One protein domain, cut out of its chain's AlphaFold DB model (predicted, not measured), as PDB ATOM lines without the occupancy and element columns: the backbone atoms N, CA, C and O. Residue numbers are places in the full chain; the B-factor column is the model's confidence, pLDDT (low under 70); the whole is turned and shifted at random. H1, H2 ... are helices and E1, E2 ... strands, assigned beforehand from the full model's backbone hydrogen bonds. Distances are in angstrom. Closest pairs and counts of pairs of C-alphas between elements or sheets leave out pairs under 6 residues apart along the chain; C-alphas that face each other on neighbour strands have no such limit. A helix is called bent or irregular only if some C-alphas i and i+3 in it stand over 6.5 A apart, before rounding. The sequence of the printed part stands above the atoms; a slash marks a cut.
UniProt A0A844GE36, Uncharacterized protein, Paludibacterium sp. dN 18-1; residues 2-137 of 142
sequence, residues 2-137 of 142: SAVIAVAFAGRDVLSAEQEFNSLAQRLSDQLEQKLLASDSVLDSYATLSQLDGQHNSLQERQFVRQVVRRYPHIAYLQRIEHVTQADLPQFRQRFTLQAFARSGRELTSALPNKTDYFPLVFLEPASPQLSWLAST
ATOM      1  N   SER A   2     -12.429 -65.978-111.699       56.25
ATOM      2  CA  SER A   2     -11.623 -65.449-110.577       56.25
ATOM      3  C   SER A   2     -10.116 -65.767-110.609       56.25
ATOM      4  O   SER A   2      -9.328 -64.965-110.124       56.25
ATOM      5  N   ALA A   3      -9.686 -66.881-111.215       53.53
ATOM      6  CA  ALA A   3      -8.262 -67.248-111.273       53.53
ATOM      7  C   ALA A   3      -7.420 -66.316-112.173       53.53
ATOM      8  O   ALA A   3      -6.284 -66.000-111.843       53.53
ATOM      9  N   VAL A   4      -7.992 -65.825-113.279       53.47
ATOM     10  CA  VAL A   4      -7.305 -64.914-114.221       53.47
ATOM     11  C   VAL A   4      -7.076 -63.540-113.589       53.47
ATOM     12  O   VAL A   4      -6.039 -62.919-113.796       53.47
ATOM     13  N   ILE A   5      -8.024 -63.093-112.765       54.81
ATOM     14  CA  ILE A   5      -7.953 -61.816-112.055       54.81
ATOM     15  C   ILE A   5      -6.857 -61.867-110.976       54.81
ATOM     16  O   ILE A   5      -6.046 -60.951-110.896       54.81
ATOM     17  N   ALA A   6      -6.760 -62.961-110.213       51.97
ATOM     18  CA  ALA A   6      -5.719 -63.133-109.195       51.97
ATOM     19  C   ALA A   6      -4.295 -63.187-109.787       51.97
ATOM     20  O   ALA A   6      -3.381 -62.591-109.225       51.97
ATOM     21  N   VAL A   7      -4.112 -63.832-110.946       58.41
ATOM     22  CA  VAL A   7      -2.823 -63.854-111.667       58.41
ATOM     23  C   VAL A   7      -2.469 -62.476-112.234       58.41
ATOM     24  O   VAL A   7      -1.307 -62.084-112.195       58.41
ATOM     25  N   ALA A   8      -3.453 -61.711-112.715       59.06
ATOM     26  CA  ALA A   8      -3.226 -60.351-113.200       59.06
ATOM     27  C   ALA A   8      -2.827 -59.381-112.072       59.06
ATOM     28  O   ALA A   8      -1.950 -58.546-112.278       59.06
ATOM     29  N   PHE A   9      -3.424 -59.508-110.880       60.31
ATOM     30  CA  PHE A   9      -3.018 -58.730-109.704       60.31
ATOM     31  C   PHE A   9      -1.638 -59.152-109.195       60.31
ATOM     32  O   PHE A   9      -0.771 -58.297-109.075       60.31
ATOM     33  N   ALA A  10      -1.377 -60.454-109.038       63.88
ATOM     34  CA  ALA A  10      -0.056 -60.944-108.644       63.88
ATOM     35  C   ALA A  10       1.044 -60.541-109.647       63.88
ATOM     36  O   ALA A  10       2.130 -60.145-109.246       63.88
ATOM     37  N   GLY A  11       0.759 -60.583-110.954       64.81
ATOM     38  CA  GLY A  11       1.686 -60.123-111.989       64.81
ATOM     39  C   GLY A  11       1.921 -58.611-111.956       64.81
ATOM     40  O   GLY A  11       3.045 -58.164-112.159       64.81
ATOM     41  N   ARG A  12       0.890 -57.814-111.653       69.19
ATOM     42  CA  ARG A  12       1.021 -56.359-111.496       69.19
ATOM     43  C   ARG A  12       1.808 -55.990-110.240       69.19
ATOM     44  O   ARG A  12       2.626 -55.079-110.303       69.19
ATOM     45  N   ASP A  13       1.594 -56.712-109.148       72.81
ATOM     46  CA  ASP A  13       2.310 -56.515-107.888       72.81
ATOM     47  C   ASP A  13       3.789 -56.906-108.030       72.81
ATOM     48  O   ASP A  13       4.660 -56.173-107.567       72.81
ATOM     49  N   VAL A  14       4.096 -57.995-108.748       80.12
ATOM     50  CA  VAL A  14       5.479 -58.389-109.076       80.12
ATOM     51  C   VAL A  14       6.156 -57.355-109.975       80.12
ATOM     52  O   VAL A  14       7.262 -56.927-109.666       80.12
ATOM     53  N   LEU A  15       5.493 -56.889-111.039       84.25
ATOM     54  CA  LEU A  15       6.049 -55.844-111.910       84.25
ATOM     55  C   LEU A  15       6.278 -54.526-111.156       84.25
ATOM     56  O   LEU A  15       7.286 -53.859-111.378       84.25
ATOM     57  N   SER A  16       5.366 -54.153-110.252       84.62
ATOM     58  CA  SER A  16       5.536 -52.979-109.388       84.62
ATOM     59  C   SER A  16       6.729 -53.158-108.450       84.62
ATOM     60  O   SER A  16       7.558 -52.258-108.341       84.62
ATOM     61  N   ALA A  17       6.870 -54.333-107.829       83.31
ATOM     62  CA  ALA A  17       7.997 -54.648-106.956       83.31
ATOM     63  C   ALA A  17       9.341 -54.639-107.708       83.31
ATOM     64  O   ALA A  17      10.329 -54.121-107.191       83.31
ATOM     65  N   GLU A  18       9.389 -55.152-108.940       88.69
ATOM     66  CA  GLU A  18      10.581 -55.094-109.797       88.69
ATOM     67  C   GLU A  18      10.951 -53.653-110.162       88.69
ATOM     68  O   GLU A  18      12.122 -53.273-110.106       88.69
ATOM     69  N   GLN A  19       9.964 -52.822-110.506       91.69
ATOM     70  CA  GLN A  19      10.189 -51.407-110.806       91.69
ATOM     71  C   GLN A  19      10.686 -50.639-109.579       91.69
ATOM     72  O   GLN A  19      11.642 -49.866-109.681       91.69
ATOM     73  N   GLU A  20      10.083 -50.875-108.413       91.56
ATOM     74  CA  GLU A  20      10.519 -50.289-107.147       91.56
ATOM     75  C   GLU A  20      11.944 -50.718-106.798       91.56
ATOM     76  O   GLU A  20      12.784 -49.857-106.517       91.56
ATOM     77  N   PHE A  21      12.252 -52.015-106.902       91.44
ATOM     78  CA  PHE A  21      13.591 -52.553-106.675       91.44
ATOM     79  C   PHE A  21      14.624 -51.916-107.606       91.44
ATOM     80  O   PHE A  21      15.643 -51.413-107.133       91.44
ATOM     81  N   ASN A  22      14.347 -51.864-108.911       92.94
ATOM     82  CA  ASN A  22      15.246 -51.253-109.890       92.94
ATOM     83  C   ASN A  22      15.468 -49.766-109.598       92.94
ATOM     84  O   ASN A  22      16.597 -49.280-109.658       92.94
ATOM     85  N   SER A  23      14.412 -49.043-109.215       94.44
ATOM     86  CA  SER A  23      14.529 -47.632-108.842       94.44
ATOM     87  C   SER A  23      15.397 -47.433-107.595       94.44
ATOM     88  O   SER A  23      16.183 -46.488-107.529       94.44
ATOM     89  N   LEU A  24      15.289 -48.333-106.614       94.94
ATOM     90  CA  LEU A  24      16.068 -48.287-105.384       94.94
ATOM     91  C   LEU A  24      17.533 -48.647-105.643       94.94
ATOM     92  O   LEU A  24      18.420 -47.957-105.143       94.94
ATOM     93  N   ALA A  25      17.782 -49.669-106.463       94.19
ATOM     94  CA  ALA A  25      19.118 -50.064-106.887       94.19
ATOM     95  C   ALA A  25      19.829 -48.923-107.626       94.19
ATOM     96  O   ALA A  25      20.967 -48.599-107.290       94.19
ATOM     97  N   GLN A  26      19.137 -48.255-108.555       96.75
ATOM     98  CA  GLN A  26      19.703 -47.117-109.276       96.75
ATOM     99  C   GLN A  26      20.041 -45.963-108.328       96.75
ATOM    100  O   GLN A  26      21.171 -45.486-108.325       96.75
ATOM    101  N   ARG A  27      19.109 -45.563-107.452       96.50
ATOM    102  CA  ARG A  27      19.361 -44.485-106.478       96.50
ATOM    103  C   ARG A  27      20.534 -44.803-105.557       96.50
ATOM    104  O   ARG A  27      21.298 -43.904-105.217       96.50
ATOM    105  N   LEU A  28      20.673 -46.058-105.133       95.81
ATOM    106  CA  LEU A  28      21.800 -46.483-104.310       95.81
ATOM    107  C   LEU A  28      23.115 -46.407-105.090       95.81
ATOM    108  O   LEU A  28      24.111 -45.934-104.542       95.81
ATOM    109  N   SER A  29      23.111 -46.841-106.352       96.56
ATOM    110  CA  SER A  29      24.271 -46.735-107.239       96.56
ATOM    111  C   SER A  29      24.712 -45.281-107.384       96.56
ATOM    112  O   SER A  29      25.866 -44.967-107.101       96.56
ATOM    113  N   ASP A  30      23.779 -44.382-107.703       97.50
ATOM    114  CA  ASP A  30      24.062 -42.953-107.869       97.50
ATOM    115  C   ASP A  30      24.611 -42.340-106.567       97.50
ATOM    116  O   ASP A  30      25.563 -41.559-106.574       97.50
ATOM    117  N   GLN A  31      24.053 -42.721-105.412       96.00
ATOM    118  CA  GLN A  31      24.539 -42.263-104.107       96.00
ATOM    119  C   GLN A  31      25.954 -42.755-103.789       96.00
ATOM    120  O   GLN A  31      26.723 -42.031-103.152       96.00
ATOM    121  N   LEU A  32      26.294 -43.989-104.163       95.88
ATOM    122  CA  LEU A  32      27.637 -44.534-103.975       95.88
ATOM    123  C   LEU A  32      28.635 -43.839-104.896       95.88
ATOM    124  O   LEU A  32      29.691 -43.419-104.429       95.88
ATOM    125  N   GLU A  33      28.274 -43.651-106.162       97.19
ATOM    126  CA  GLU A  33      29.096 -42.944-107.141       97.19
ATOM    127  C   GLU A  33      29.408 -41.517-106.678       97.19
ATOM    128  O   GLU A  33      30.571 -41.124-106.612       97.19
ATOM    129  N   GLN A  34      28.395 -40.768-106.233       96.12
ATOM    130  CA  GLN A  34      28.582 -39.414-105.703       96.12
ATOM    131  C   GLN A  34      29.526 -39.375-104.494       96.12
ATOM    132  O   GLN A  34      30.348 -38.465-104.378       96.12
ATOM    133  N   LYS A  35      29.440 -40.359-103.589       95.69
ATOM    134  CA  LYS A  35      30.350 -40.457-102.436       95.69
ATOM    135  C   LYS A  35      31.780 -40.781-102.865       95.69
ATOM    136  O   LYS A  35      32.718 -40.223-102.299       95.69
ATOM    137  N   LEU A  36      31.955 -41.650-103.857       95.81
ATOM    138  CA  LEU A  36      33.274 -41.988-104.392       95.81
ATOM    139  C   LEU A  36      33.915 -40.787-105.091       95.81
ATOM    140  O   LEU A  36      35.058 -40.460-104.785       95.81
ATOM    141  N   LEU A  37      33.167 -40.071-105.931       96.69
ATOM    142  CA  LEU A  37      33.644 -38.848-106.586       96.69
ATOM    143  C   LEU A  37      34.021 -37.762-105.570       96.69
ATOM    144  O   LEU A  37      35.050 -37.101-105.708       96.69
ATOM    145  N   ALA A  38      33.222 -37.596-104.513       94.56
ATOM    146  CA  ALA A  38      33.554 -36.677-103.427       94.56
ATOM    147  C   ALA A  38      34.827 -37.107-102.678       94.56
ATOM    148  O   ALA A  38      35.645 -36.256-102.330       94.56
ATOM    149  N   SER A  39      35.010 -38.412-102.453       94.38
ATOM    150  CA  SER A  39      36.213 -38.957-101.815       94.38
ATOM    151  C   SER A  39      37.462 -38.706-102.661       94.38
ATOM    152  O   SER A  39      38.482 -38.288-102.120       94.38
ATOM    153  N   ASP A  40      37.373 -38.894-103.977       95.06
ATOM    154  CA  ASP A  40      38.482 -38.664-104.905       95.06
ATOM    155  C   ASP A  40      38.886 -37.182-104.950       95.06
ATOM    156  O   ASP A  40      40.046 -36.834-104.744       95.06
ATOM    157  N   SER A  41      37.903 -36.280-105.056       95.25
ATOM    158  CA  SER A  41      38.140 -34.831-105.000       95.25
ATOM    159  C   SER A  41      38.782 -34.380-103.680       95.25
ATOM    160  O   SER A  41      39.645 -33.497-103.665       95.25
ATOM    161  N   VAL A  42      38.383 -34.991-102.560       94.44
ATOM    162  CA  VAL A  42      38.998 -34.748-101.250       94.44
ATOM    163  C   VAL A  42      40.455 -35.207-101.229       94.44
ATOM    164  O   VAL A  42      41.301 -34.471-100.720       94.44
ATOM    165  N   LEU A  43      40.752 -36.397-101.758       92.94
ATOM    166  CA  LEU A  43      42.112 -36.937-101.801       92.94
ATOM    167  C   LEU A  43      43.029 -36.081-102.677       92.94
ATOM    168  O   LEU A  43      44.145 -35.784-102.259       92.94
ATOM    169  N   ASP A  44      42.546 -35.620-103.829       93.19
ATOM    170  CA  ASP A  44      43.290 -34.734-104.728       93.19
ATOM    171  C   ASP A  44      43.578 -33.363-104.087       93.19
ATOM    172  O   ASP A  44      44.714 -32.876-104.064       93.19
ATOM    173  N   SER A  45      42.564 -32.777-103.440       90.12
ATOM    174  CA  SER A  45      42.720 -31.526-102.684       90.12
ATOM    175  C   SER A  45      43.727 -31.681-101.540       90.12
ATOM    176  O   SER A  45      44.550 -30.797-101.303       90.12
ATOM    177  N   TYR A  46      43.678 -32.814-100.833       90.19
ATOM    178  CA  TYR A  46      44.597 -33.120 -99.742       90.19
ATOM    179  C   TYR A  46      46.032 -33.334-100.238       90.19
ATOM    180  O   TYR A  46      46.967 -32.794 -99.644       90.19
ATOM    181  N   ALA A  47      46.215 -34.056-101.346       87.94
ATOM    182  CA  ALA A  47      47.517 -34.236-101.978       87.94
ATOM    183  C   ALA A  47      48.128 -32.882-102.365       87.94
ATOM    184  O   ALA A  47      49.274 -32.606-102.009       87.94
ATOM    185  N   THR A  48      47.335 -32.003-102.983       88.12
ATOM    186  CA  THR A  48      47.754 -30.645-103.361       88.12
ATOM    187  C   THR A  48      48.161 -29.810-102.144       88.12
ATOM    188  O   THR A  48      49.244 -29.225-102.129       88.12
ATOM    189  N   LEU A  49      47.339 -29.796-101.087       85.06
ATOM    190  CA  LEU A  49      47.650 -29.095 -99.835       85.06
ATOM    191  C   LEU A  49      48.969 -29.598 -99.228       85.06
ATOM    192  O   LEU A  49      49.831 -28.803 -98.861       85.06
ATOM    193  N   SER A  50      49.150 -30.922 -99.181       79.94
ATOM    194  CA  SER A  50      50.328 -31.546 -98.573       79.94
ATOM    195  C   SER A  50      51.638 -31.267 -99.317       79.94
ATOM    196  O   SER A  50      52.704 -31.318 -98.707       79.94
ATOM    197  N   GLN A  51      51.575 -30.963-100.616       80.12
ATOM    198  CA  GLN A  51      52.744 -30.589-101.417       80.12
ATOM    199  C   GLN A  51      53.128 -29.115-101.239       80.12
ATOM    200  O   GLN A  51      54.310 -28.780-101.303       80.12
ATOM    201  N   LEU A  52      52.143 -28.236-101.023       73.69
ATOM    202  CA  LEU A  52      52.362 -26.798-100.844       73.69
ATOM    203  C   LEU A  52      52.934 -26.474 -99.459       73.69
ATOM    204  O   LEU A  52      53.840 -25.648 -99.341       73.69
ATOM    205  N   ASP A  53      52.463 -27.170 -98.425       64.81
ATOM    206  CA  ASP A  53      52.933 -27.017 -97.046       64.81
ATOM    207  C   ASP A  53      54.233 -27.804 -96.798       64.81
ATOM    208  O   ASP A  53      54.337 -28.598 -95.869       64.81
ATOM    209  N   GLY A  54      55.284 -27.562 -97.594       57.72
ATOM    210  CA  GLY A  54      56.604 -28.209 -97.448       57.72
ATOM    211  C   GLY A  54      57.229 -28.122 -96.038       57.72
ATOM    212  O   GLY A  54      58.193 -28.832 -95.728       57.72
ATOM    213  N   GLN A  55      56.661 -27.292 -95.157       56.44
ATOM    214  CA  GLN A  55      56.774 -27.430 -93.712       56.44
ATOM    215  C   GLN A  55      55.561 -28.181 -93.163       56.44
ATOM    216  O   GLN A  55      54.471 -27.625 -93.176       56.44
ATOM    217  N   HIS A  56      55.769 -29.396 -92.635       60.94
ATOM    218  CA  HIS A  56      54.790 -30.251 -91.939       60.94
ATOM    219  C   HIS A  56      54.075 -29.538 -90.779       60.94
ATOM    220  O   HIS A  56      54.258 -29.873 -89.604       60.94
ATOM    221  N   ASN A  57      53.248 -28.542 -91.080       62.97
ATOM    222  CA  ASN A  57      52.510 -27.768 -90.107       62.97
ATOM    223  C   ASN A  57      51.262 -28.560 -89.742       62.97
ATOM    224  O   ASN A  57      50.144 -28.282 -90.176       62.97
ATOM    225  N   SER A  58      51.499 -29.599 -88.939       71.44
ATOM    226  CA  SER A  58      50.509 -30.609 -88.572       71.44
ATOM    227  C   SER A  58      49.200 -30.022 -88.032       71.44
ATOM    228  O   SER A  58      48.173 -30.686 -88.098       71.44
ATOM    229  N   LEU A  59      49.190 -28.784 -87.527       81.12
ATOM    230  CA  LEU A  59      47.975 -28.121 -87.057       81.12
ATOM    231  C   LEU A  59      47.020 -27.745 -88.195       81.12
ATOM    232  O   LEU A  59      45.826 -28.020 -88.076       81.12
ATOM    233  N   GLN A  60      47.518 -27.151 -89.282       82.50
ATOM    234  CA  GLN A  60      46.677 -26.767 -90.424       82.50
ATOM    235  C   GLN A  60      46.178 -28.012 -91.163       82.50
ATOM    236  O   GLN A  60      44.979 -28.139 -91.412       82.50
ATOM    237  N   GLU A  61      47.068 -28.989 -91.374       86.00
ATOM    238  CA  GLU A  61      46.733 -30.292 -91.959       86.00
ATOM    239  C   GLU A  61      45.645 -31.011 -91.133       86.00
ATOM    240  O   GLU A  61      44.619 -31.430 -91.672       86.00
ATOM    241  N   ARG A  62      45.781 -31.070 -89.796       87.62
ATOM    242  CA  ARG A  62      44.751 -31.649 -88.906       87.62
ATOM    243  C   ARG A  62      43.432 -30.892 -88.953       87.62
ATOM    244  O   ARG A  62      42.375 -31.522 -88.939       87.62
ATOM    245  N   GLN A  63      43.458 -29.560 -88.959       88.44
ATOM    246  CA  GLN A  63      42.235 -28.759 -89.026       88.44
ATOM    247  C   GLN A  63      41.479 -29.014 -90.330       88.44
ATOM    248  O   GLN A  63      40.271 -29.253 -90.281       88.44
ATOM    249  N   PHE A  64      42.188 -29.040 -91.459       88.38
ATOM    250  CA  PHE A  64      41.619 -29.388 -92.755       88.38
ATOM    251  C   PHE A  64      40.984 -30.782 -92.725       88.38
ATOM    252  O   PHE A  64      39.793 -30.926 -93.005       88.38
ATOM    253  N   VAL A  65      41.726 -31.803 -92.283       90.12
ATOM    254  CA  VAL A  65      41.216 -33.183 -92.246       90.12
ATOM    255  C   VAL A  65      39.994 -33.315 -91.335       90.12
ATOM    256  O   VAL A  65      39.009 -33.953 -91.705       90.12
ATOM    257  N   ARG A  66      39.981 -32.648 -90.175       90.31
ATOM    258  CA  ARG A  66      38.804 -32.624 -89.289       90.31
ATOM    259  C   ARG A  66      37.587 -31.987 -89.948       90.31
ATOM    260  O   ARG A  66      36.472 -32.457 -89.726       90.31
ATOM    261  N   GLN A  67      37.769 -30.921 -90.725       91.56
ATOM    262  CA  GLN A  67      36.674 -30.286 -91.463       91.56
ATOM    263  C   GLN A  67      36.141 -31.208 -92.562       91.56
ATOM    264  O   GLN A  67      34.927 -31.358 -92.695       91.56
ATOM    265  N   VAL A  68      37.036 -31.873 -93.291       91.94
ATOM    266  CA  VAL A  68      36.694 -32.844 -94.334       91.94
ATOM    267  C   VAL A  68      35.903 -34.016 -93.763       91.94
ATOM    268  O   VAL A  68      34.803 -34.276 -94.236       91.94
ATOM    269  N   VAL A  69      36.398 -34.675 -92.715       90.38
ATOM    270  CA  VAL A  69      35.723 -35.831 -92.096       90.38
ATOM    271  C   VAL A  69      34.362 -35.436 -91.509       90.38
ATOM    272  O   VAL A  69      33.397 -36.189 -91.605       90.38
ATOM    273  N   ARG A  70      34.233 -34.217 -90.963       90.88
ATOM    274  CA  ARG A  70      32.931 -33.677 -90.529       90.88
ATOM    275  C   ARG A  70      31.970 -33.443 -91.695       90.88
ATOM    276  O   ARG A  70      30.773 -33.666 -91.536       90.88
ATOM    277  N   ARG A  71      32.472 -32.971 -92.839       92.56
ATOM    278  CA  ARG A  71      31.672 -32.679 -94.040       92.56
ATOM    279  C   ARG A  71      31.305 -33.939 -94.828       92.56
ATOM    280  O   ARG A  71      30.230 -33.984 -95.419       92.56
ATOM    281  N   TYR A  72      32.170 -34.947 -94.819       93.19
ATOM    282  CA  TYR A  72      32.033 -36.198 -95.560       93.19
ATOM    283  C   TYR A  72      32.111 -37.393 -94.598       93.19
ATOM    284  O   TYR A  72      33.153 -38.036 -94.496       93.19
ATOM    285  N   PRO A  73      31.004 -37.756 -93.920       89.25
ATOM    286  CA  PRO A  73      31.011 -38.785 -92.874       89.25
ATOM    287  C   PRO A  73      31.350 -40.202 -93.360       89.25
ATOM    288  O   PRO A  73      31.579 -41.093 -92.551       89.25
ATOM    289  N   HIS A  74      31.336 -40.430 -94.677       89.50
ATOM    290  CA  HIS A  74      31.756 -41.693 -95.286       89.50
ATOM    291  C   HIS A  74      33.287 -41.836 -95.354       89.50
ATOM    292  O   HIS A  74      33.780 -42.940 -95.571       89.50
ATOM    293  N   ILE A  75      34.035 -40.749 -95.146       91.19
ATOM    294  CA  ILE A  75      35.492 -40.753 -95.036       91.19
ATOM    295  C   ILE A  75      35.845 -40.938 -93.561       91.19
ATOM    296  O   ILE A  75      35.641 -40.042 -92.745       91.19
ATOM    297  N   ALA A  76      36.373 -42.110 -93.209       86.81
ATOM    298  CA  ALA A  76      36.694 -42.438 -91.820       86.81
ATOM    299  C   ALA A  76      37.949 -41.709 -91.309       86.81
ATOM    300  O   ALA A  76      37.991 -41.272 -90.160       86.81
ATOM    301  N   TYR A  77      38.976 -41.608 -92.155       87.69
ATOM    302  CA  TYR A  77      40.245 -40.956 -91.854       87.69
ATOM    303  C   TYR A  77      40.995 -40.608 -93.141       87.69
ATOM    304  O   TYR A  77      40.733 -41.180 -94.198       87.69
ATOM    305  N   LEU A  78      41.963 -39.702 -93.024       89.44
ATOM    306  CA  LEU A  78      42.962 -39.410 -94.046       89.44
ATOM    307  C   LEU A  78      44.350 -39.766 -93.523       89.44
ATOM    308  O   LEU A  78      44.667 -39.560 -92.348       89.44
ATOM    309  N   GLN A  79      45.154 -40.341 -94.410       87.81
ATOM    310  CA  GLN A  79      46.506 -40.810 -94.141       87.81
ATOM    311  C   GLN A  79      47.447 -40.291 -95.215       87.81
ATOM    312  O   GLN A  79      47.082 -40.254 -96.391       87.81
ATOM    313  N   ARG A  80      48.673 -39.955 -94.817       87.62
ATOM    314  CA  ARG A  80      49.738 -39.591 -95.753       87.62
ATOM    315  C   ARG A  80      50.907 -40.534 -95.608       87.62
ATOM    316  O   ARG A  80      51.418 -40.749 -94.506       87.62
ATOM    317  N   ILE A  81      51.311 -41.079 -96.742       87.44
ATOM    318  CA  ILE A  81      52.451 -41.973 -96.876       87.44
ATOM    319  C   ILE A  81      53.474 -41.245 -97.735       87.44
ATOM    320  O   ILE A  81      53.142 -40.777 -98.823       87.44
ATOM    321  N   GLU A  82      54.699 -41.129 -97.240       88.25
ATOM    322  CA  GLU A  82      55.810 -40.584 -98.021       88.25
ATOM    323  C   GLU A  82      56.630 -41.735 -98.603       88.25
ATOM    324  O   GLU A  82      56.795 -42.770 -97.961       88.25
ATOM    325  N   HIS A  83      57.136 -41.571 -99.823       91.62
ATOM    326  CA  HIS A  83      58.135 -42.477-100.384       91.62
ATOM    327  C   HIS A  83      59.519 -41.979 -99.971       91.62
ATOM    328  O   HIS A  83      59.859 -40.822-100.197       91.62
ATOM    329  N   VAL A  84      60.292 -42.848 -99.326       90.38
ATOM    330  CA  VAL A  84      61.623 -42.531 -98.808       90.38
ATOM    331  C   VAL A  84      62.591 -43.579 -99.318       90.38
ATOM    332  O   VAL A  84      62.476 -44.759 -98.978       90.38
ATOM    333  N   THR A  85      63.564 -43.158-100.118       93.12
ATOM    334  CA  THR A  85      64.620 -44.064-100.568       93.12
ATOM    335  C   THR A  85      65.589 -44.362 -99.425       93.12
ATOM    336  O   THR A  85      65.692 -43.622 -98.442       93.12
ATOM    337  N   GLN A  86      66.359 -45.439 -99.553       90.69
ATOM    338  CA  GLN A  86      67.420 -45.752 -98.601       90.69
ATOM    339  C   GLN A  86      68.441 -44.609 -98.447       90.69
ATOM    340  O   GLN A  86      68.970 -44.414 -97.350       90.69
ATOM    341  N   ALA A  87      68.697 -43.848 -99.517       92.56
ATOM    342  CA  ALA A  87      69.616 -42.712 -99.506       92.56
ATOM    343  C   ALA A  87      69.069 -41.525 -98.693       92.56
ATOM    344  O   ALA A  87      69.835 -40.868 -97.991       92.56
ATOM    345  N   ASP A  88      67.752 -41.305 -98.723       91.69
ATOM    346  CA  ASP A  88      67.085 -40.195 -98.025       91.69
ATOM    347  C   ASP A  88      66.743 -40.526 -96.563       91.69
ATOM    348  O   ASP A  88      66.448 -39.642 -95.754       91.69
ATOM    349  N   LEU A  89      66.816 -41.808 -96.190       89.44
ATOM    350  CA  LEU A  89      66.470 -42.300 -94.856       89.44
ATOM    351  C   LEU A  89      67.185 -41.558 -93.704       89.44
ATOM    352  O   LEU A  89      66.524 -41.283 -92.697       89.44
ATOM    353  N   PRO A  90      68.488 -41.206 -93.785       89.75
ATOM    354  CA  PRO A  90      69.155 -40.443 -92.730       89.75
ATOM    355  C   PRO A  90      68.552 -39.050 -92.534       89.75
ATOM    356  O   PRO A  90      68.347 -38.636 -91.395       89.75
ATOM    357  N   GLN A  91      68.225 -38.348 -93.622       88.94
ATOM    358  CA  GLN A  91      67.591 -37.030 -93.565       88.94
ATOM    359  C   GLN A  91      66.159 -37.138 -93.034       88.94
ATOM    360  O   GLN A  91      65.737 -36.342 -92.197       88.94
ATOM    361  N   PHE A  92      65.426 -38.170 -93.451       87.00
ATOM    362  CA  PHE A  92      64.084 -38.436 -92.949       87.00
ATOM    363  C   PHE A  92      64.071 -38.669 -91.426       87.00
ATOM    364  O   PHE A  92      63.241 -38.105 -90.712       87.00
ATOM    365  N   ARG A  93      65.045 -39.428 -90.902       87.12
ATOM    366  CA  ARG A  93      65.206 -39.701 -89.459       87.12
ATOM    367  C   ARG A  93      65.520 -38.467 -88.608       87.12
ATOM    368  O   ARG A  93      65.334 -38.519 -87.398       87.12
ATOM    369  N   GLN A  94      65.981 -37.369 -89.207       85.69
ATOM    370  CA  GLN A  94      66.164 -36.102 -88.487       85.69
ATOM    371  C   GLN A  94      64.825 -35.422 -88.173       85.69
ATOM    372  O   GLN A  94      64.741 -34.631 -87.239       85.69
ATOM    373  N   ARG A  95      63.785 -35.725 -88.959       80.00
ATOM    374  CA  ARG A  95      62.456 -35.105 -88.868       80.00
ATOM    375  C   ARG A  95      61.437 -36.009 -88.182       80.00
ATOM    376  O   ARG A  95      60.513 -35.505 -87.549       80.00
ATOM    377  N   PHE A  96      61.607 -37.325 -88.302       79.50
ATOM    378  CA  PHE A  96      60.659 -38.323 -87.815       79.50
ATOM    379  C   PHE A  96      61.347 -39.449 -87.054       79.50
ATOM    380  O   PHE A  96      62.388 -39.967 -87.463       79.50
ATOM    381  N   THR A  97      60.706 -39.903 -85.979       77.00
ATOM    382  CA  THR A  97      61.053 -41.170 -85.336       77.00
ATOM    383  C   THR A  97      60.404 -42.309 -86.114       77.00
ATOM    384  O   THR A  97      59.189 -42.355 -86.270       77.00
ATOM    385  N   LEU A  98      61.220 -43.230 -86.625       76.19
ATOM    386  CA  LEU A  98      60.743 -44.366 -87.410       76.19
ATOM    387  C   LEU A  98      60.503 -45.584 -86.523       76.19
ATOM    388  O   LEU A  98      61.406 -46.015 -85.809       76.19
ATOM    389  N   GLN A  99      59.325 -46.186 -86.661       73.56
ATOM    390  CA  GLN A  99      59.010 -47.505 -86.116       73.56
ATOM    391  C   GLN A  99      58.519 -48.414 -87.240       73.56
ATOM    392  O   GLN A  99      57.739 -48.002 -88.101       73.56
ATOM    393  N   ALA A 100      59.018 -49.649 -87.262       74.69
ATOM    394  CA  ALA A 100      58.588 -50.650 -88.226       74.69
ATOM    395  C   ALA A 100      57.451 -51.485 -87.635       74.69
ATOM    396  O   ALA A 100      57.498 -51.891 -86.478       74.69
ATOM    397  N   PHE A 101      56.462 -51.801 -88.465       70.81
ATOM    398  CA  PHE A 101      55.335 -52.640 -88.081       70.81
ATOM    399  C   PHE A 101      55.240 -53.844 -89.009       70.81
ATOM    400  O   PHE A 101      55.434 -53.741 -90.224       70.81
ATOM    401  N   ALA A 102      54.930 -55.003 -88.435       69.38
ATOM    402  CA  ALA A 102      54.500 -56.154 -89.210       69.38
ATOM    403  C   ALA A 102      53.105 -55.893 -89.799       69.38
ATOM    404  O   ALA A 102      52.330 -55.097 -89.271       69.38
ATOM    405  N   ARG A 103      52.728 -56.631 -90.852       66.69
ATOM    406  CA  ARG A 103      51.376 -56.555 -91.445       66.69
ATOM    407  C   ARG A 103      50.260 -56.845 -90.429       66.69
ATOM    408  O   ARG A 103      49.137 -56.399 -90.613       66.69
ATOM    409  N   SER A 104      50.579 -57.567 -89.354       66.56
ATOM    410  CA  SER A 104      49.690 -57.831 -88.218       66.56
ATOM    411  C   SER A 104      49.495 -56.636 -87.272       66.56
ATOM    412  O   SER A 104      48.794 -56.779 -86.277       66.56
ATOM    413  N   GLY A 105      50.134 -55.491 -87.530       62.09
ATOM    414  CA  GLY A 105      50.104 -54.312 -86.656       62.09
ATOM    415  C   GLY A 105      51.017 -54.418 -85.433       62.09
ATOM    416  O   GLY A 105      51.051 -53.512 -84.608       62.09
ATOM    417  N   ARG A 106      51.783 -55.509 -85.296       66.50
ATOM    418  CA  ARG A 106      52.748 -55.664 -84.203       66.50
ATOM    419  C   ARG A 106      53.997 -54.839 -84.491       66.50
ATOM    420  O   ARG A 106      54.594 -54.991 -85.560       66.50
ATOM    421  N   GLU A 107      54.392 -54.010 -83.530       67.56
ATOM    422  CA  GLU A 107      55.663 -53.291 -83.576       67.56
ATOM    423  C   GLU A 107      56.812 -54.298 -83.694       67.56
ATOM    424  O   GLU A 107      56.883 -55.297 -82.967       67.56
ATOM    425  N   LEU A 108      57.689 -54.058 -84.661       68.38
ATOM    426  CA  LEU A 108      58.925 -54.802 -84.808       68.38
ATOM    427  C   LEU A 108      59.951 -54.142 -83.892       68.38
ATOM    428  O   LEU A 108      60.449 -53.062 -84.184       68.38
ATOM    429  N   THR A 109      60.303 -54.818 -82.801       66.06
ATOM    430  CA  THR A 109      61.389 -54.398 -81.898       66.06
ATOM    431  C   THR A 109      62.781 -54.527 -82.530       66.06
ATOM    432  O   THR A 109      63.780 -54.173 -81.910       66.06
ATOM    433  N   SER A 110      62.876 -55.063 -83.750       65.12
ATOM    434  CA  SER A 110      64.116 -55.160 -84.521       65.12
ATOM    435  C   SER A 110      64.384 -53.888 -85.324       65.12
ATOM    436  O   SER A 110      63.459 -53.177 -85.711       65.12
ATOM    437  N   ALA A 111      65.655 -53.656 -85.665       69.50
ATOM    438  CA  ALA A 111      66.046 -52.605 -86.600       69.50
ATOM    439  C   ALA A 111      65.212 -52.645 -87.896       69.50
ATOM    440  O   ALA A 111      64.801 -53.718 -88.352       69.50
ATOM    441  N   LEU A 112      64.982 -51.464 -88.483       75.81
ATOM    442  CA  LEU A 112      64.275 -51.314 -89.756       75.81
ATOM    443  C   LEU A 112      64.882 -52.289 -90.789       75.81
ATOM    444  O   LEU A 112      66.102 -52.258 -90.976       75.81
ATOM    445  N   PRO A 113      64.085 -53.147 -91.452       80.19
ATOM    446  CA  PRO A 113      64.615 -54.077 -92.441       80.19
ATOM    447  C   PRO A 113      65.332 -53.306 -93.549       80.19
ATOM    448  O   PRO A 113      64.853 -52.253 -93.974       80.19
ATOM    449  N   ASN A 114      66.469 -53.823 -94.015       83.38
ATOM    450  CA  ASN A 114      67.237 -53.197 -95.088       83.38
ATOM    451  C   ASN A 114      66.457 -53.316 -96.409       83.38
ATOM    452  O   ASN A 114      66.309 -54.418 -96.937       83.38
ATOM    453  N   LYS A 115      65.905 -52.201 -96.893       86.44
ATOM    454  CA  LYS A 115      65.100 -52.110 -98.116       86.44
ATOM    455  C   LYS A 115      65.562 -50.907 -98.930       86.44
ATOM    456  O   LYS A 115      65.975 -49.906 -98.353       86.44
ATOM    457  N   THR A 116      65.431 -51.005-100.250       89.88
ATOM    458  CA  THR A 116      65.723 -49.900-101.176       89.88
ATOM    459  C   THR A 116      64.763 -48.731-100.974       89.88
ATOM    460  O   THR A 116      65.179 -47.576-101.025       89.88
ATOM    461  N   ASP A 117      63.501 -49.046-100.678       92.06
ATOM    462  CA  ASP A 117      62.417 -48.083-100.532       92.06
ATOM    463  C   ASP A 117      61.618 -48.332 -99.253       92.06
ATOM    464  O   ASP A 117      61.325 -49.474 -98.867       92.06
ATOM    465  N   TYR A 118      61.225 -47.232 -98.623       89.06
ATOM    466  CA  TYR A 118      60.378 -47.182 -97.446       89.06
ATOM    467  C   TYR A 118      59.141 -46.331 -97.731       89.06
ATOM    468  O   TYR A 118      59.193 -45.351 -98.467       89.06
ATOM    469  N   PHE A 119      58.028 -46.716 -97.106       89.00
ATOM    470  CA  PHE A 119      56.736 -46.037 -97.225       89.00
ATOM    471  C   PHE A 119      56.186 -45.707 -95.829       89.00
ATOM    472  O   PHE A 119      55.227 -46.343 -95.382       89.00
ATOM    473  N   PRO A 120      56.847 -44.818 -95.064       86.31
ATOM    474  CA  PRO A 120      56.372 -44.427 -93.744       86.31
ATOM    475  C   PRO A 120      55.022 -43.707 -93.809       86.31
ATOM    476  O   PRO A 120      54.802 -42.828 -94.641       86.31
ATOM    477  N   LEU A 121      54.144 -44.044 -92.863       85.00
ATOM    478  CA  LEU A 121      52.962 -43.250 -92.546       85.00
ATOM    479  C   LEU A 121      53.406 -42.028 -91.731       85.00
ATOM    480  O   LEU A 121      53.890 -42.177 -90.612       85.00
ATOM    481  N   VAL A 122      53.249 -40.832 -92.290       84.62
ATOM    482  CA  VAL A 122      53.708 -39.568 -91.677       84.62
ATOM    483  C   VAL A 122      52.577 -38.733 -91.094       84.62
ATOM    484  O   VAL A 122      52.820 -37.804 -90.326       84.62
ATOM    485  N   PHE A 123      51.337 -39.058 -91.453       85.38
ATOM    486  CA  PHE A 123      50.147 -38.386 -90.960       85.38
ATOM    487  C   PHE A 123      48.960 -39.349 -90.943       85.38
ATOM    488  O   PHE A 123      48.785 -40.147 -91.865       85.38
ATOM    489  N   LEU A 124      48.131 -39.243 -89.906       85.62
ATOM    490  CA  LEU A 124      46.853 -39.933 -89.764       85.62
ATOM    491  C   LEU A 124      45.917 -39.055 -88.930       85.62
ATOM    492  O   LEU A 124      46.250 -38.725 -87.794       85.62
ATOM    493  N   GLU A 125      44.738 -38.726 -89.456       85.50
ATOM    494  CA  GLU A 125      43.698 -38.014 -88.705       85.50
ATOM    495  C   GLU A 125      42.285 -38.445 -89.174       85.50
ATOM    496  O   GLU A 125      42.074 -38.631 -90.375       85.50
ATOM    497  N   PRO A 126      41.296 -38.589 -88.269       80.62
ATOM    498  CA  PRO A 126      41.443 -38.555 -86.819       80.62
ATOM    499  C   PRO A 126      42.287 -39.730 -86.317       80.62
ATOM    500  O   PRO A 126      42.260 -40.824 -86.883       80.62
ATOM    501  N   ALA A 127      43.017 -39.511 -85.223       68.25
ATOM    502  CA  ALA A 127      43.659 -40.592 -84.486       68.25
ATOM    503  C   ALA A 127      42.569 -41.526 -83.923       68.25
ATOM    504  O   ALA A 127      41.999 -41.280 -82.861       68.25
ATOM    505  N   SER A 128      42.208 -42.564 -84.677       55.81
ATOM    506  CA  SER A 128      41.212 -43.543 -84.238       55.81
ATOM    507  C   SER A 128      41.784 -44.388 -83.093       55.81
ATOM    508  O   SER A 128      42.919 -44.844 -83.212       55.81
ATOM    509  N   PRO A 129      41.018 -44.701 -82.027       52.78
ATOM    510  CA  PRO A 129      41.424 -45.663 -80.999       52.78
ATOM    511  C   PRO A 129      41.778 -47.047 -81.565       52.78
ATOM    512  O   PRO A 129      42.654 -47.724 -81.036       52.78
ATOM    513  N   GLN A 130      41.152 -47.454 -82.676       51.72
ATOM    514  CA  GLN A 130      41.455 -48.713 -83.380       51.72
ATOM    515  C   GLN A 130      42.778 -48.648 -84.167       51.72
ATOM    516  O   GLN A 130      43.374 -49.679 -84.470       51.72
ATOM    517  N   LEU A 131      43.258 -47.436 -84.452       54.34
ATOM    518  CA  LEU A 131      44.559 -47.129 -85.054       54.34
ATOM    519  C   LEU A 131      45.474 -46.406 -84.045       54.34
ATOM    520  O   LEU A 131      46.451 -45.774 -84.437       54.34
ATOM    521  N   SER A 132      45.170 -46.479 -82.742       49.97
ATOM    522  CA  SER A 132      45.914 -45.762 -81.692       49.97
ATOM    523  C   SER A 132      47.372 -46.207 -81.614       49.97
ATOM    524  O   SER A 132      48.244 -45.402 -81.304       49.97
ATOM    525  N   TRP A 133      47.635 -47.458 -81.998       52.91
ATOM    526  CA  TRP A 133      48.969 -48.027 -82.161       52.91
ATOM    527  C   TRP A 133      49.763 -47.423 -83.338       52.91
ATOM    528  O   TRP A 133      50.987 -47.468 -83.316       52.91
ATOM    529  N   LEU A 134      49.103 -46.826 -84.344       52.59
ATOM    530  CA  LEU A 134      49.759 -46.034 -85.401       52.59
ATOM    531  C   LEU A 134      49.958 -44.575 -84.978       52.59
ATOM    532  O   LEU A 134      50.924 -43.943 -85.392       52.59
ATOM    533  N   ALA A 135      49.063 -44.034 -84.148       45.94
ATOM    534  CA  ALA A 135      49.109 -42.639 -83.709       45.94
ATOM    535  C   ALA A 135      50.176 -42.365 -82.629       45.94
ATOM    536  O   ALA A 135      50.634 -41.231 -82.511       45.94
ATOM    537  N   SER A 136      50.608 -43.379 -81.869       48.94
ATOM    538  CA  SER A 136      51.639 -43.259 -80.820       48.94
ATOM    539  C   SER A 136      53.062 -43.009 -81.339       48.94
ATOM    540  O   SER A 136      53.964 -42.776 -80.538       48.94
ATOM    541  N   THR A 137      53.276 -43.066 -82.657       50.78
ATOM    542  CA  THR A 137      54.593 -42.904 -83.301       50.78
ATOM    543  C   THR A 137      54.775 -41.550 -83.979       50.78
ATOM    544  O   THR A 137      55.887 -41.185 -84.359       50.78
TER     545      THR A 137
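What this domain is: This is residues 2 to 137 of the 142 residues of an uncharacterized protein of Paludibacterium sp. dN 18-1 (UniProt A0A844GE36). A single long helix, H1, sticks out as an arm with its residues 2 to 34, and its other end runs into a small head made of a two-stranded sheet, E1 and E2, three shorter helices and a long loop. In that head H2 folds back beside the end of H1, while H3 sits at the far end. The 136 printed residues hold, in order, H1 H2 E1 H3 E2 H4; the sheet is antiparallel and the class is mostly helix. The whole is extended, a rod of 86 by 33 by 28 A with a radius of gyration of the C-alphas of 24.6 A.

Where its parts are: Find C-alpha 2 at (-11.623, -65.449, -110.577); from there H1 runs 75.4 A to C-alpha 52 at (52.362, -26.798, -100.844). H2 follows at residues 58 to 71, 19.7 A long, then E1 at 78 to 81, H3 at 89 to 95 and E2 at 121 to 125. H4, residues 129 to 135, ends at (49.109, -42.639, -83.709); it is irregular, with C-alphas 130 and 133 7.6 A apart.

How they stand to each other: Look first at E1 and E2, antiparallel at 173 degrees, with N 78 and O 125 2.9 A apart, within hydrogen-bond range. H1 and H2 are close but not clearly touching, their closest C-alphas, Val 42 and Val 68, 7.5 A apart; they run opposite ways at a shallow tilt of 14 degrees. The closest C-alphas of H2 and E2, Arg 62 and Glu 125, are 6.5 A apart; those of E2 and H4, Leu 124 and Ala 135, 7.0 A. H3 is apart from H1, H2 and H4. Every O i to N i+4 pair is within hydrogen-bond range in H1 and H2, 2 of 3 in H3 and 1 of 3 in H4, where 3 of 4 O i to N i+3 pairs are.

The domain as a whole: The C-alphas farthest apart, Ser 2 and Pro 90, are 86.4 A apart. The printed part has no cut; the link from H3 to E2 is long, 25 residues. Confidence is under 70 at residues 2 to 12, 53 to 57, 102 to 111 and 127 to 137.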